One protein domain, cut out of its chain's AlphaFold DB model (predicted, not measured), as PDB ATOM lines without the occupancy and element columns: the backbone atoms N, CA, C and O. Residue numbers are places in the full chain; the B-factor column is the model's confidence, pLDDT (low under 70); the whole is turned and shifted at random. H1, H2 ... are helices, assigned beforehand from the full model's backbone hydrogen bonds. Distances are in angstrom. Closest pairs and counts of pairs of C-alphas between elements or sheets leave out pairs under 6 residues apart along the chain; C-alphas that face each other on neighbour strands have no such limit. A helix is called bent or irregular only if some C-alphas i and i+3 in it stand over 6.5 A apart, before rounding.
ATOM      1  N   GLU A   2     143.341 172.897 189.680       92.31
ATOM      2  CA  GLU A   2     144.625 173.264 189.046       92.31
ATOM      3  C   GLU A   2     144.862 174.774 188.910       92.31
ATOM      4  O   GLU A   2     145.931 175.260 189.253       92.31
ATOM      5  N   ALA A   3     143.861 175.534 188.453       92.75
ATOM      6  CA  ALA A   3     143.979 176.987 188.323       92.75
ATOM      7  C   ALA A   3     144.211 177.697 189.670       92.75
ATOM      8  O   ALA A   3     144.924 178.694 189.717       92.75
ATOM      9  N   TYR A   4     143.637 177.169 190.756       91.19
ATOM     10  CA  TYR A   4     143.849 177.690 192.105       91.19
ATOM     11  C   TYR A   4     145.286 177.429 192.565       91.19
ATOM     12  O   TYR A   4     145.969 178.370 192.951       91.19
ATOM     13  N   ILE A   5     145.778 176.193 192.418       93.19
ATOM     14  CA  ILE A   5     147.168 175.834 192.749       93.19
ATOM     15  C   ILE A   5     148.145 176.673 191.919       93.19
ATOM     16  O   ILE A   5     149.052 177.284 192.473       93.19
ATOM     17  N   ARG A   6     147.911 176.801 190.607       94.88
ATOM     18  CA  ARG A   6     148.723 177.639 189.711       94.88
ATOM     19  C   ARG A   6     148.814 179.091 190.180       94.88
ATOM     20  O   ARG A   6     149.873 179.691 190.063       94.88
ATOM     21  N   GLY A   7     147.717 179.649 190.692       93.50
ATOM     22  CA  GLY A   7     147.692 181.007 191.241       93.50
ATOM     23  C   GLY A   7     148.451 181.156 192.563       93.50
ATOM     24  O   GLY A   7     148.878 182.260 192.888       93.50
ATOM     25  N   LEU A   8     148.637 180.065 193.313       92.38
ATOM     26  CA  LEU A   8     149.392 180.060 194.568       92.38
ATOM     27  C   LEU A   8     150.899 179.917 194.363       92.38
ATOM     28  O   LEU A   8     151.639 180.508 195.141       92.38
ATOM     29  N   ILE A   9     151.348 179.196 193.329       92.94
ATOM     30  CA  ILE A   9     152.773 178.897 193.069       92.94
ATOM     31  C   ILE A   9     153.707 180.111 193.233       92.94
ATOM     32  O   ILE A   9     154.699 179.965 193.942       92.94
ATOM     33  N   PRO A  10     153.415 181.314 192.687       91.06
ATOM     34  CA  PRO A  10     154.306 182.471 192.839       91.06
ATOM     35  C   PRO A  10     154.522 182.921 194.292       91.06
ATOM     36  O   PRO A  10     155.498 183.604 194.583       91.06
ATOM     37  N   ASN A  11     153.605 182.560 195.191       89.94
ATOM     38  CA  ASN A  11     153.658 182.901 196.607       89.94
ATOM     39  C   ASN A  11     154.258 181.775 197.462       89.94
ATOM     40  O   ASN A  11     154.421 181.967 198.659       89.94
ATOM     41  N   LEU A  12     154.551 180.600 196.902       90.00
ATOM     42  CA  LEU A  12     155.123 179.471 197.639       90.00
ATOM     43  C   LEU A  12     156.640 179.493 197.450       90.00
ATOM     44  O   LEU A  12     157.118 179.325 196.329       90.00
ATOM     45  N   ALA A  13     157.393 179.725 198.529       86.81
ATOM     46  CA  ALA A  13     158.835 179.979 198.475       86.81
ATOM     47  C   ALA A  13     159.588 178.867 197.732       86.81
ATOM     48  O   ALA A  13     160.384 179.158 196.847       86.81
ATOM     49  N   GLN A  14     159.238 177.608 198.004       86.00
ATOM     50  CA  GLN A  14     159.864 176.429 197.395       86.00
ATOM     51  C   GLN A  14     159.483 176.177 195.929       86.00
ATOM     52  O   GLN A  14     160.116 175.368 195.256       86.00
ATOM     53  N   LEU A  15     158.421 176.812 195.424       89.50
ATOM     54  CA  LEU A  15     157.904 176.564 194.072       89.50
ATOM     55  C   LEU A  15     158.030 177.778 193.147       89.50
ATOM     56  O   LEU A  15     157.785 177.645 191.947       89.50
ATOM     57  N   ARG A  16     158.397 178.954 193.673       86.50
ATOM     58  CA  ARG A  16     158.433 180.211 192.910       86.50
ATOM     59  C   ARG A  16     159.411 180.164 191.729       86.50
ATOM     60  O   ARG A  16     159.128 180.755 190.691       86.50
ATOM     61  N   ASP A  17     160.518 179.436 191.883       87.62
ATOM     62  CA  ASP A  17     161.611 179.339 190.906       87.62
ATOM     63  C   ASP A  17     161.448 178.132 189.955       87.62
ATOM     64  O   ASP A  17     162.341 177.792 189.174       87.62
ATOM     65  N   MET A  18     160.279 177.479 189.980       90.94
ATOM     66  CA  MET A  18     159.954 176.346 189.116       90.94
ATOM     67  C   MET A  18     159.991 176.733 187.623       90.94
ATOM     68  O   MET A  18     159.404 177.746 187.225       90.94
ATOM     69  N   PRO A  19     160.570 175.890 186.742       91.50
ATOM     70  CA  PRO A  19     160.529 176.119 185.302       91.50
ATOM     71  C   PRO A  19     159.090 176.233 184.787       91.50
ATOM     72  O   PRO A  19     158.269 175.341 185.004       91.50
ATOM     73  N   GLY A  20     158.794 177.285 184.018       90.19
ATOM     74  CA  GLY A  20     157.440 177.539 183.504       90.19
ATOM     75  C   GLY A  20     156.840 176.377 182.698       90.19
ATOM     76  O   GLY A  20     155.633 176.148 182.752       90.19
ATOM     77  N   ALA A  21     157.678 175.592 182.010       90.69
ATOM     78  CA  ALA A  21     157.256 174.391 181.284       90.69
ATOM     79  C   ALA A  21     156.720 173.277 182.206       90.69
ATOM     80  O   ALA A  21     155.875 172.487 181.790       90.69
ATOM     81  N   PHE A  22     157.180 173.219 183.460       92.06
ATOM     82  CA  PHE A  22     156.792 172.192 184.425       92.06
ATOM     83  C   PHE A  22     155.526 172.549 185.212       92.06
ATOM     84  O   PHE A  22     154.822 171.655 185.674       92.06
ATOM     85  N   VAL A  23     155.166 173.835 185.305       93.25
ATOM     86  CA  VAL A  23     154.015 174.319 186.092       93.25
ATOM     87  C   VAL A  23     152.714 173.591 185.747       93.25
ATOM     88  O   VAL A  23     151.917 173.273 186.633       93.25
ATOM     89  N   GLN A  24     152.474 173.306 184.464       92.56
ATOM     90  CA  GLN A  24     151.286 172.560 184.052       92.56
ATOM     91  C   GLN A  24     151.303 171.126 184.588       92.56
ATOM     92  O   GLN A  24     150.284 170.666 185.099       92.56
ATOM     93  N   MET A  25     152.444 170.441 184.498       91.50
ATOM     94  CA  MET A  25     152.598 169.080 185.007       91.50
ATOM     95  C   MET A  25     152.470 169.040 186.529       91.50
ATOM     96  O   MET A  25     151.702 168.239 187.054       91.50
ATOM     97  N   TYR A  26     153.119 169.971 187.229       93.75
ATOM     98  CA  TYR A  26     152.992 170.118 188.675       93.75
ATOM     99  C   TYR A  26     151.525 170.253 189.100       93.75
ATOM    100  O   TYR A  26     151.055 169.523 189.968       93.75
ATOM    101  N   CYS A  27     150.755 171.123 188.436       94.19
ATOM    102  CA  CYS A  27     149.331 171.280 188.736       94.19
ATOM    103  C   CYS A  27     148.542 169.976 188.531       94.19
ATOM    104  O   CYS A  27     147.645 169.689 189.325       94.19
ATOM    105  N   ARG A  28     148.884 169.187 187.501       91.69
ATOM    106  CA  ARG A  28     148.268 167.877 187.231       91.69
ATOM    107  C   ARG A  28     148.627 166.813 188.271       91.69
ATOM    108  O   ARG A  28     147.852 165.882 188.427       91.69
ATOM    109  N   ILE A  29     149.744 166.952 188.986       92.12
ATOM    110  CA  ILE A  29     150.159 166.052 190.082       92.12
ATOM    111  C   ILE A  29     149.562 166.499 191.425       92.12
ATOM    112  O   ILE A  29     149.064 165.688 192.206       92.12
ATOM    113  N   ALA A  30     149.563 167.806 191.689       93.56
ATOM    114  CA  ALA A  30     149.111 168.372 192.955       93.56
ATOM    115  C   ALA A  30     147.577 168.367 193.095       93.56
ATOM    116  O   ALA A  30     147.042 168.071 194.163       93.56
ATOM    117  N   ALA A  31     146.840 168.687 192.024       92.06
ATOM    118  CA  ALA A  31     145.383 168.811 192.092       92.06
ATOM    119  C   ALA A  31     144.651 167.499 192.454       92.06
ATOM    120  O   ALA A  31     143.716 167.577 193.259       92.06
ATOM    121  N   PRO A  32     145.040 166.317 191.931       89.75
ATOM    122  CA  PRO A  32     144.395 165.050 192.273       89.75
ATOM    123  C   PRO A  32     144.404 164.711 193.761       89.75
ATOM    124  O   PRO A  32     143.418 164.152 194.228       89.75
ATOM    125  N   LYS A  33     145.416 165.128 194.537       91.56
ATOM    126  CA  LYS A  33     145.434 164.895 195.993       91.56
ATOM    127  C   LYS A  33     144.213 165.500 196.689       91.56
ATOM    128  O   LYS A  33     143.609 164.865 197.547       91.56
ATOM    129  N   PHE A  34     143.769 166.688 196.277       90.44
ATOM    130  CA  PHE A  34     142.537 167.275 196.813       90.44
ATOM    131  C   PHE A  34     141.309 166.438 196.443       90.44
ATOM    132  O   PHE A  34     140.467 166.151 197.290       90.44
ATOM    133  N   PHE A  35     141.198 166.011 195.189       87.88
ATOM    134  CA  PHE A  35     140.057 165.208 194.754       87.88
ATOM    135  C   PHE A  35     140.022 163.829 195.416       87.88
ATOM    136  O   PHE A  35     138.943 163.368 195.784       87.88
ATOM    137  N   PHE A  36     141.186 163.227 195.653       88.31
ATOM    138  CA  PHE A  36     141.329 161.962 196.360       88.31
ATOM    139  C   PHE A  36     140.691 162.015 197.756       88.31
ATOM    140  O   PHE A  36     139.884 161.150 198.081       88.31
ATOM    141  N   PHE A  37     140.962 163.072 198.534       86.25
ATOM    142  CA  PHE A  37     140.431 163.226 199.896       86.25
ATOM    143  C   PHE A  37     139.018 163.810 199.979       86.25
ATOM    144  O   PHE A  37     138.265 163.505 200.903       86.25
ATOM    145  N   PHE A  38     138.627 164.693 199.058       82.06
ATOM    146  CA  PHE A  38     137.354 165.418 199.185       82.06
ATOM    147  C   PHE A  38     136.220 164.823 198.357       82.06
ATOM    148  O   PHE A  38     135.064 165.205 198.573       82.06
ATOM    149  N   GLU A  39     136.514 163.875 197.463       75.06
ATOM    150  CA  GLU A  39     135.533 163.309 196.542       75.06
ATOM    151  C   GLU A  39     135.594 161.785 196.382       75.06
ATOM    152  O   GLU A  39     135.976 161.270 195.328       75.06
ATOM    153  N   PRO A  40     135.040 161.038 197.352       59.03
ATOM    154  CA  PRO A  40     134.942 159.579 197.264       59.03
ATOM    155  C   PRO A  40     134.196 159.085 196.010       59.03
ATOM    156  O   PRO A  40     134.470 158.006 195.489       59.03
ATOM    157  N   ASN A  41     133.254 159.895 195.505       60.16
ATOM    158  CA  ASN A  41     132.411 159.576 194.349       60.16
ATOM    159  C   ASN A  41     132.939 160.143 193.018       60.16
ATOM    160  O   ASN A  41     132.262 159.977 192.004       60.16
ATOM    161  N   ARG A  42     134.098 160.826 193.009       66.56
ATOM    162  CA  ARG A  42     134.749 161.384 191.805       66.56
ATOM    163  C   ARG A  42     133.808 162.175 190.880       66.56
ATOM    164  O   ARG A  42     133.793 161.971 189.668       66.56
ATOM    165  N   GLN A  43     132.983 163.060 191.444       64.81
ATOM    166  CA  GLN A  43     132.020 163.857 190.664       64.81
ATOM    167  C   GLN A  43     132.592 165.197 190.160       64.81
ATOM    168  O   GLN A  43     131.884 165.952 189.493       64.81
ATOM    169  N   GLY A  44     133.845 165.506 190.486       68.38
ATOM    170  CA  GLY A  44     134.526 166.770 190.207       68.38
ATOM    171  C   GLY A  44     134.049 167.957 191.059       68.38
ATOM    172  O   GLY A  44     134.219 169.103 190.640       68.38
ATOM    173  N   LYS A  45     133.401 167.719 192.207       76.06
ATOM    174  CA  LYS A  45     132.932 168.751 193.154       76.06
ATOM    175  C   LYS A  45     133.501 168.621 194.578       76.06
ATOM    176  O   LYS A  45     133.017 167.816 195.375       76.06
ATOM    177  N   ALA A  46     134.428 169.506 194.946       76.69
ATOM    178  CA  ALA A  46     134.987 169.584 196.295       76.69
ATOM    179  C   ALA A  46     134.315 170.704 197.111       76.69
ATOM    180  O   ALA A  46     134.162 171.836 196.648       76.69
ATOM    181  N   CYS A  47     133.922 170.409 198.353       83.50
ATOM    182  CA  CYS A  47     133.376 171.420 199.259       83.50
ATOM    183  C   CYS A  47     134.502 172.318 199.792       83.50
ATOM    184  O   CYS A  47     135.393 171.832 200.488       83.50
ATOM    185  N   ILE A  48     134.421 173.631 199.544       85.44
ATOM    186  CA  ILE A  48     135.438 174.613 199.963       85.44
ATOM    187  C   ILE A  48     135.719 174.520 201.467       85.44
ATOM    188  O   ILE A  48     136.873 174.513 201.872       85.44
ATOM    189  N   LYS A  49     134.681 174.362 202.301       86.56
ATOM    190  CA  LYS A  49     134.857 174.218 203.755       86.56
ATOM    191  C   LYS A  49     135.710 172.998 204.122       86.56
ATOM    192  O   LYS A  49     136.496 173.085 205.055       86.56
ATOM    193  N   LYS A  50     135.569 171.878 203.400       85.06
ATOM    194  CA  LYS A  50     136.403 170.686 203.625       85.06
ATOM    195  C   LYS A  50     137.849 170.940 203.214       85.06
ATOM    196  O   LYS A  50     138.741 170.580 203.964       85.06
ATOM    197  N   VAL A  51     138.061 171.604 202.076       88.12
ATOM    198  CA  VAL A  51     139.403 171.971 201.597       88.12
ATOM    199  C   VAL A  51     140.106 172.888 202.602       88.12
ATOM    200  O   VAL A  51     141.234 172.608 202.992       88.12
ATOM    201  N   LEU A  52     139.426 173.934 203.080       87.62
ATOM    202  CA  LEU A  52     139.994 174.914 204.015       87.62
ATOM    203  C   LEU A  52     140.375 174.329 205.380       87.62
ATOM    204  O   LEU A  52     141.249 174.869 206.044       87.62
ATOM    205  N   LEU A  53     139.712 173.254 205.807       86.69
ATOM    206  CA  LEU A  53     139.957 172.594 207.094       86.69
ATOM    207  C   LEU A  53     140.831 171.342 206.959       86.69
ATOM    208  O   LEU A  53     140.917 170.551 207.895       86.69
ATOM    209  N   SER A  54     141.413 171.111 205.784       86.94
ATOM    210  CA  SER A  54     142.124 169.872 205.502       86.94
ATOM    211  C   SER A  54     143.617 169.952 205.767       86.94
ATOM    212  O   SER A  54     144.253 170.968 205.487       86.94
ATOM    213  N   ASN A  55     144.188 168.812 206.163       87.88
ATOM    214  CA  ASN A  55     145.637 168.636 206.223       87.88
ATOM    215  C   ASN A  55     146.294 168.829 204.846       87.88
ATOM    216  O   ASN A  55     147.400 169.326 204.747       87.88
ATOM    217  N   CYS A  56     145.568 168.506 203.771       90.44
ATOM    218  CA  CYS A  56     146.006 168.697 202.390       90.44
ATOM    219  C   CYS A  56     146.302 170.174 202.067       90.44
ATOM    220  O   CYS A  56     147.301 170.482 201.426       90.44
ATOM    221  N   LEU A  57     145.462 171.104 202.535       90.88
ATOM    222  CA  LEU A  57     145.751 172.530 202.384       90.88
ATOM    223  C   LEU A  57     146.887 172.974 203.311       90.88
ATOM    224  O   LEU A  57     147.717 173.762 202.879       90.88
ATOM    225  N   GLN A  58     146.931 172.483 204.550       90.25
ATOM    226  CA  GLN A  58     148.011 172.806 205.485       90.25
ATOM    227  C   GLN A  58     149.384 172.433 204.903       90.25
ATOM    228  O   GLN A  58     150.247 173.295 204.816       90.25
ATOM    229  N   GLU A  59     149.526 171.209 204.400       90.62
ATOM    230  CA  GLU A  59     150.742 170.689 203.766       90.62
ATOM    231  C   GLU A  59     151.166 171.511 202.534       90.62
ATOM    232  O   GLU A  59     152.350 171.740 202.298       90.62
ATOM    233  N   LEU A  60     150.200 172.019 201.756       91.75
ATOM    234  CA  LEU A  60     150.482 172.948 200.656       91.75
ATOM    235  C   LEU A  60     150.965 174.317 201.167       91.75
ATOM    236  O   LEU A  60     151.807 174.952 200.534       91.75
ATOM    237  N   MET A  61     150.413 174.792 202.285       90.56
ATOM    238  CA  MET A  61     150.763 176.085 202.879       90.56
ATOM    239  C   MET A  61     152.080 176.049 203.664       90.56
ATOM    240  O   MET A  61     152.686 177.104 203.842       90.56
ATOM    241  N   GLU A  62     152.557 174.878 204.086       88.25
ATOM    242  CA  GLU A  62     153.892 174.691 204.682       88.25
ATOM    243  C   GLU A  62     155.002 175.155 203.724       88.25
ATOM    244  O   GLU A  62     155.944 175.825 204.144       88.25
ATOM    245  N   LEU A  63     154.791 175.002 202.410       87.38
ATOM    246  CA  LEU A  63     155.694 175.514 201.366       87.38
ATOM    247  C   LEU A  63     155.838 177.050 201.349       87.38
ATOM    248  O   LEU A  63     156.653 177.593 200.599       87.38
ATOM    249  N   HIS A  64     155.020 177.769 202.124       85.06
ATOM    250  CA  HIS A  64     155.117 179.216 202.314       85.06
ATOM    251  C   HIS A  64     156.112 179.608 203.419       85.06
ATOM    252  O   HIS A  64     156.630 180.721 203.378       85.06
ATOM    253  N   GLN A  65     156.340 178.743 204.420       68.56
ATOM    254  CA  GLN A  65     157.023 179.096 205.678       68.56
ATOM    255  C   GLN A  65     158.474 178.618 205.781       68.56
ATOM    256  O   GLN A  65     159.186 179.035 206.688       68.56
ATOM    257  N   GLU A  66     158.942 177.801 204.850       59.00
ATOM    258  CA  GLU A  66     160.288 177.240 204.904       59.00
ATOM    259  C   GLU A  66     161.266 178.103 204.091       59.00
ATOM    260  O   GLU A  66     161.197 178.164 202.861       59.00
ATOM    261  N   SER A  67     162.181 178.800 204.773       57.06
ATOM    262  CA  SER A  67     163.400 179.296 204.132       57.06
ATOM    263  C   SER A  67     164.144 178.102 203.534       57.06
ATOM    264  O   SER A  67     164.391 177.132 204.246       57.06
ATOM    265  N   GLU A  68     164.515 178.189 202.252       55.44
ATOM    266  CA  GLU A  68     165.250 177.164 201.478       55.44
ATOM    267  C   GLU A  68     166.433 176.521 202.230       55.44
ATOM    268  O   GLU A  68     166.834 175.407 201.911       55.44
ATOM    269  N   GLU A  69     166.988 177.217 203.224       55.50
ATOM    270  CA  GLU A  69     168.193 176.847 203.964       55.50
ATOM    271  C   GLU A  69     167.972 175.856 205.129       55.50
ATOM    272  O   GLU A  69     168.956 175.301 205.615       55.50
ATOM    273  N   GLU A  70     166.733 175.596 205.580       56.12
ATOM    274  CA  GLU A  70     166.478 174.767 206.784       56.12
ATOM    275  C   GLU A  70     165.797 173.410 206.530       56.12
ATOM    276  O   GLU A  70     165.714 172.602 207.453       56.12
ATOM    277  N   VAL A  71     165.352 173.115 205.306       62.56
ATOM    278  CA  VAL A  71     164.609 171.875 205.015       62.56
ATOM    279  C   VAL A  71     165.532 170.839 204.407       62.56
ATOM    280  O   VAL A  71     166.138 171.058 203.359       62.56
ATOM    281  N   THR A  72     165.624 169.678 205.043       69.00
ATOM    282  CA  THR A  72     166.413 168.565 204.515       69.00
ATOM    283  C   THR A  72     165.739 167.938 203.287       69.00
ATOM    284  O   THR A  72     164.511 167.893 203.192       69.00
ATOM    285  N   ASP A  73     166.523 167.356 202.370       67.94
ATOM    286  CA  ASP A  73     165.996 166.606 201.210       67.94
ATOM    287  C   ASP A  73     164.983 165.517 201.622       67.94
ATOM    288  O   ASP A  73     164.060 165.178 200.879       67.94
ATOM    289  N   THR A  74     165.151 164.966 202.827       67.69
ATOM    290  CA  THR A  74     164.243 163.992 203.438       67.69
ATOM    291  C   THR A  74     162.870 164.567 203.761       67.69
ATOM    292  O   THR A  74     161.876 163.924 203.445       67.69
ATOM    293  N   GLU A  75     162.792 165.766 204.335       69.81
ATOM    294  CA  GLU A  75     161.517 166.418 204.671       69.81
ATOM    295  C   GLU A  75     160.780 166.862 203.403       69.81
ATOM    296  O   GLU A  75     159.578 166.629 203.258       69.81
ATOM    297  N   GLN A  76     161.516 167.371 202.409       69.00
ATOM    298  CA  GLN A  76     160.934 167.668 201.100       69.00
ATOM    299  C   GLN A  76     160.370 166.412 200.430       69.00
ATOM    300  O   GLN A  76     159.352 166.480 199.744       69.00
ATOM    301  N   ALA A  77     161.008 165.254 200.601       70.06
ATOM    302  CA  ALA A  77     160.528 164.012 200.010       70.06
ATOM    303  C   ALA A  77     159.233 163.484 200.654       70.06
ATOM    304  O   ALA A  77     158.525 162.720 199.992       70.06
ATOM    305  N   GLU A  78     158.926 163.882 201.893       79.12
ATOM    306  CA  GLU A  78     157.706 163.495 202.613       79.12
ATOM    307  C   GLU A  78     156.499 164.370 202.249       79.12
ATOM    308  O   GLU A  78     155.378 163.862 202.185       79.12
ATOM    309  N   ASN A  79     156.710 165.654 201.945       88.19
ATOM    310  CA  ASN A  79     155.636 166.540 201.496       88.19
ATOM    311  C   ASN A  79     155.275 166.254 200.023       88.19
ATOM    312  O   ASN A  79     156.111 166.357 199.121       88.19
ATOM    313  N   TRP A  80     154.013 165.915 199.748       90.88
ATOM    314  CA  TRP A  80     153.523 165.609 198.396       90.88
ATOM    315  C   TRP A  80     153.576 166.813 197.453       90.88
ATOM    316  O   TRP A  80     153.737 166.656 196.242       90.88
ATOM    317  N   PHE A  81     153.398 168.017 197.996       92.81
ATOM    318  CA  PHE A  81     153.365 169.258 197.230       92.81
ATOM    319  C   PHE A  81     154.759 169.817 196.936       92.81
ATOM    320  O   PHE A  81     154.861 170.778 196.170       92.81
ATOM    321  N   SER A  82     155.824 169.232 197.487       91.19
ATOM    322  CA  SER A  82     157.189 169.658 197.190       91.19
ATOM    323  C   SER A  82     157.552 169.437 195.716       91.19
ATOM    324  O   SER A  82     156.995 168.583 195.013       91.19
ATOM    325  N   MET A  83     158.540 170.199 195.239       88.69
ATOM    326  CA  MET A  83     159.073 170.024 193.887       88.69
ATOM    327  C   MET A  83     159.677 168.623 193.701       88.69
ATOM    328  O   MET A  83     159.439 167.977 192.679       88.69
ATOM    329  N   THR A  84     160.393 168.131 194.711       88.06
ATOM    330  CA  THR A  84     161.057 166.820 194.720       88.06
ATOM    331  C   THR A  84     160.056 165.671 194.579       88.06
ATOM    332  O   THR A  84     160.264 164.754 193.780       88.06
ATOM    333  N   SER A  85     158.928 165.728 195.294       88.12
ATOM    334  CA  SER A  85     157.857 164.731 195.167       88.12
ATOM    335  C   SER A  85     157.196 164.774 193.789       88.12
ATOM    336  O   SER A  85     156.996 163.728 193.170       88.12
ATOM    337  N   ALA A  86     156.935 165.968 193.249       89.56
ATOM    338  CA  ALA A  86     156.367 166.109 191.911       89.56
ATOM    339  C   ALA A  86     157.307 165.591 190.804       89.56
ATOM    340  O   ALA A  86     156.846 164.955 189.855       89.56
ATOM    341  N   GLN A  87     158.617 165.822 190.916       87.31
ATOM    342  CA  GLN A  87     159.606 165.305 189.965       87.31
ATOM    343  C   GLN A  87     159.663 163.775 189.981       87.31
ATOM    344  O   GLN A  87     159.552 163.164 188.921       87.31
ATOM    345  N   ARG A  88     159.706 163.162 191.172       84.06
ATOM    346  CA  ARG A  88     159.681 161.698 191.350       84.06
ATOM    347  C   ARG A  88     158.488 161.041 190.647       84.06
ATOM    348  O   ARG A  88     158.613 159.973 190.063       84.06
ATOM    349  N   VAL A  89     157.322 161.683 190.708       82.25
ATOM    350  CA  VAL A  89     156.092 161.199 190.064       82.25
ATOM    351  C   VAL A  89     156.102 161.458 188.550       82.25
ATOM    352  O   VAL A  89     155.596 160.640 187.784       82.25
ATOM    353  N   CYS A  90     156.691 162.573 188.103       80.12
ATOM    354  CA  CYS A  90     156.780 162.949 186.689       80.12
ATOM    355  C   CYS A  90     157.825 162.154 185.890       80.12
ATOM    356  O   CYS A  90     157.697 162.058 184.671       80.12
ATOM    357  N   GLU A  91     158.853 161.591 186.529       70.00
ATOM    358  CA  GLU A  91     159.830 160.720 185.848       70.00
ATOM    359  C   GLU A  91     159.172 159.501 185.185       70.00
ATOM    360  O   GLU A  91     159.748 158.886 184.289       70.00
ATOM    361  N   MET A  92     157.940 159.170 185.578       69.25
ATOM    362  CA  MET A  92     157.156 158.127 184.936       69.25
ATOM    363  C   MET A  92     156.535 158.646 183.634       69.25
ATOM    364  O   MET A  92     155.908 159.703 183.600       69.25
TER     365      MET A  92
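AT A GLANCE: This is residues 2 to 92 of the 290 residues of an uncharacterized protein of Lactuca sativa (UniProt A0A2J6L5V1). A single long helix, H2, runs through a small all-helix domain, with H1 packing on it at a steep angle and H6 crossing its first half about at right angles. The chain then folds back through H3 and H4 on another side of H2, while H5 sits out beyond H6 and makes a corner with it. The link carrying Asn 41 lies at one end of the longest axis and the link carrying Glu 69 at the other. The printed part has 91 residues with six named helices, H1 to H6 in chain order, and no named strand. It is compact, with a radius of gyration of the C-alphas of 13.1 A and spans of 39 by 27 by 23 A.

HOW THE PARTS SIT: Begin at the hub, H2, residues 23 to 38. H1, residues 2 to 11, touches it at a steep tilt of 64 degrees, opposite ways; look at Glu 2 and Cys 27, their closest C-alphas, 5.1 A apart. H6, residues 83 to 90, touches residues 25 to 30 alone of H2, about perpendicular at 89 degrees, closest at the C-alphas of Tyr 26 and Ala 86, 6.2 A. H3, residues 48 to 52, only just touches residues 34 to 38 alone of H2, with 3 pairs of C-alphas within 8 A, the closest those of Phe 38 and Lys 50 at 7.0 A. H4, residues 55 to 62, is close to H2 but not clearly touching, closest at the C-alphas of Phe 34 and Cys 56, 6.7 A; they run opposite ways at a steep tilt of 35.4 degrees, only just steep. H1 and H4 are near each other. H5, residues 73 to 78, touches H6 only at the corner, closest at the C-alphas of Ala 77 and Ser 85, 5.6 A, and is apart from H2. Every O i to N i+4 pair is within hydrogen-bond range in H3, H4, H5 and H6, against 4 of 6 in H1 and 8 of 12 in H2.

IN THESE COORDINATES: Find C-alpha 23 at (154.015, 174.319, 186.092); from there H2 runs 23.0 A to C-alpha 38 at (137.354, 165.418, 199.185). H1 starts at C-alpha 2, (144.625, 173.264, 189.046), and measures 15.2 A; it is only just irregular, with C-alphas 7 and 10 7.0 A apart. H3 measures 6.1 A, H4 10.4 A and H5 9.0 A. H6 measures 10.4 A and ends at C-alpha 90, (156.780, 162.949, 186.689).

THE WHOLE: The two C-alphas farthest apart are those of Asn 41 and Glu 69, at 40.9 A. The printed part has no cut, and its one long link is the 11 residues between H1 and H2. Look for low confidence, pLDDT under 70, at residues 40 to 44, 65 to 76 and 92; the mean of the printed part is 83.3.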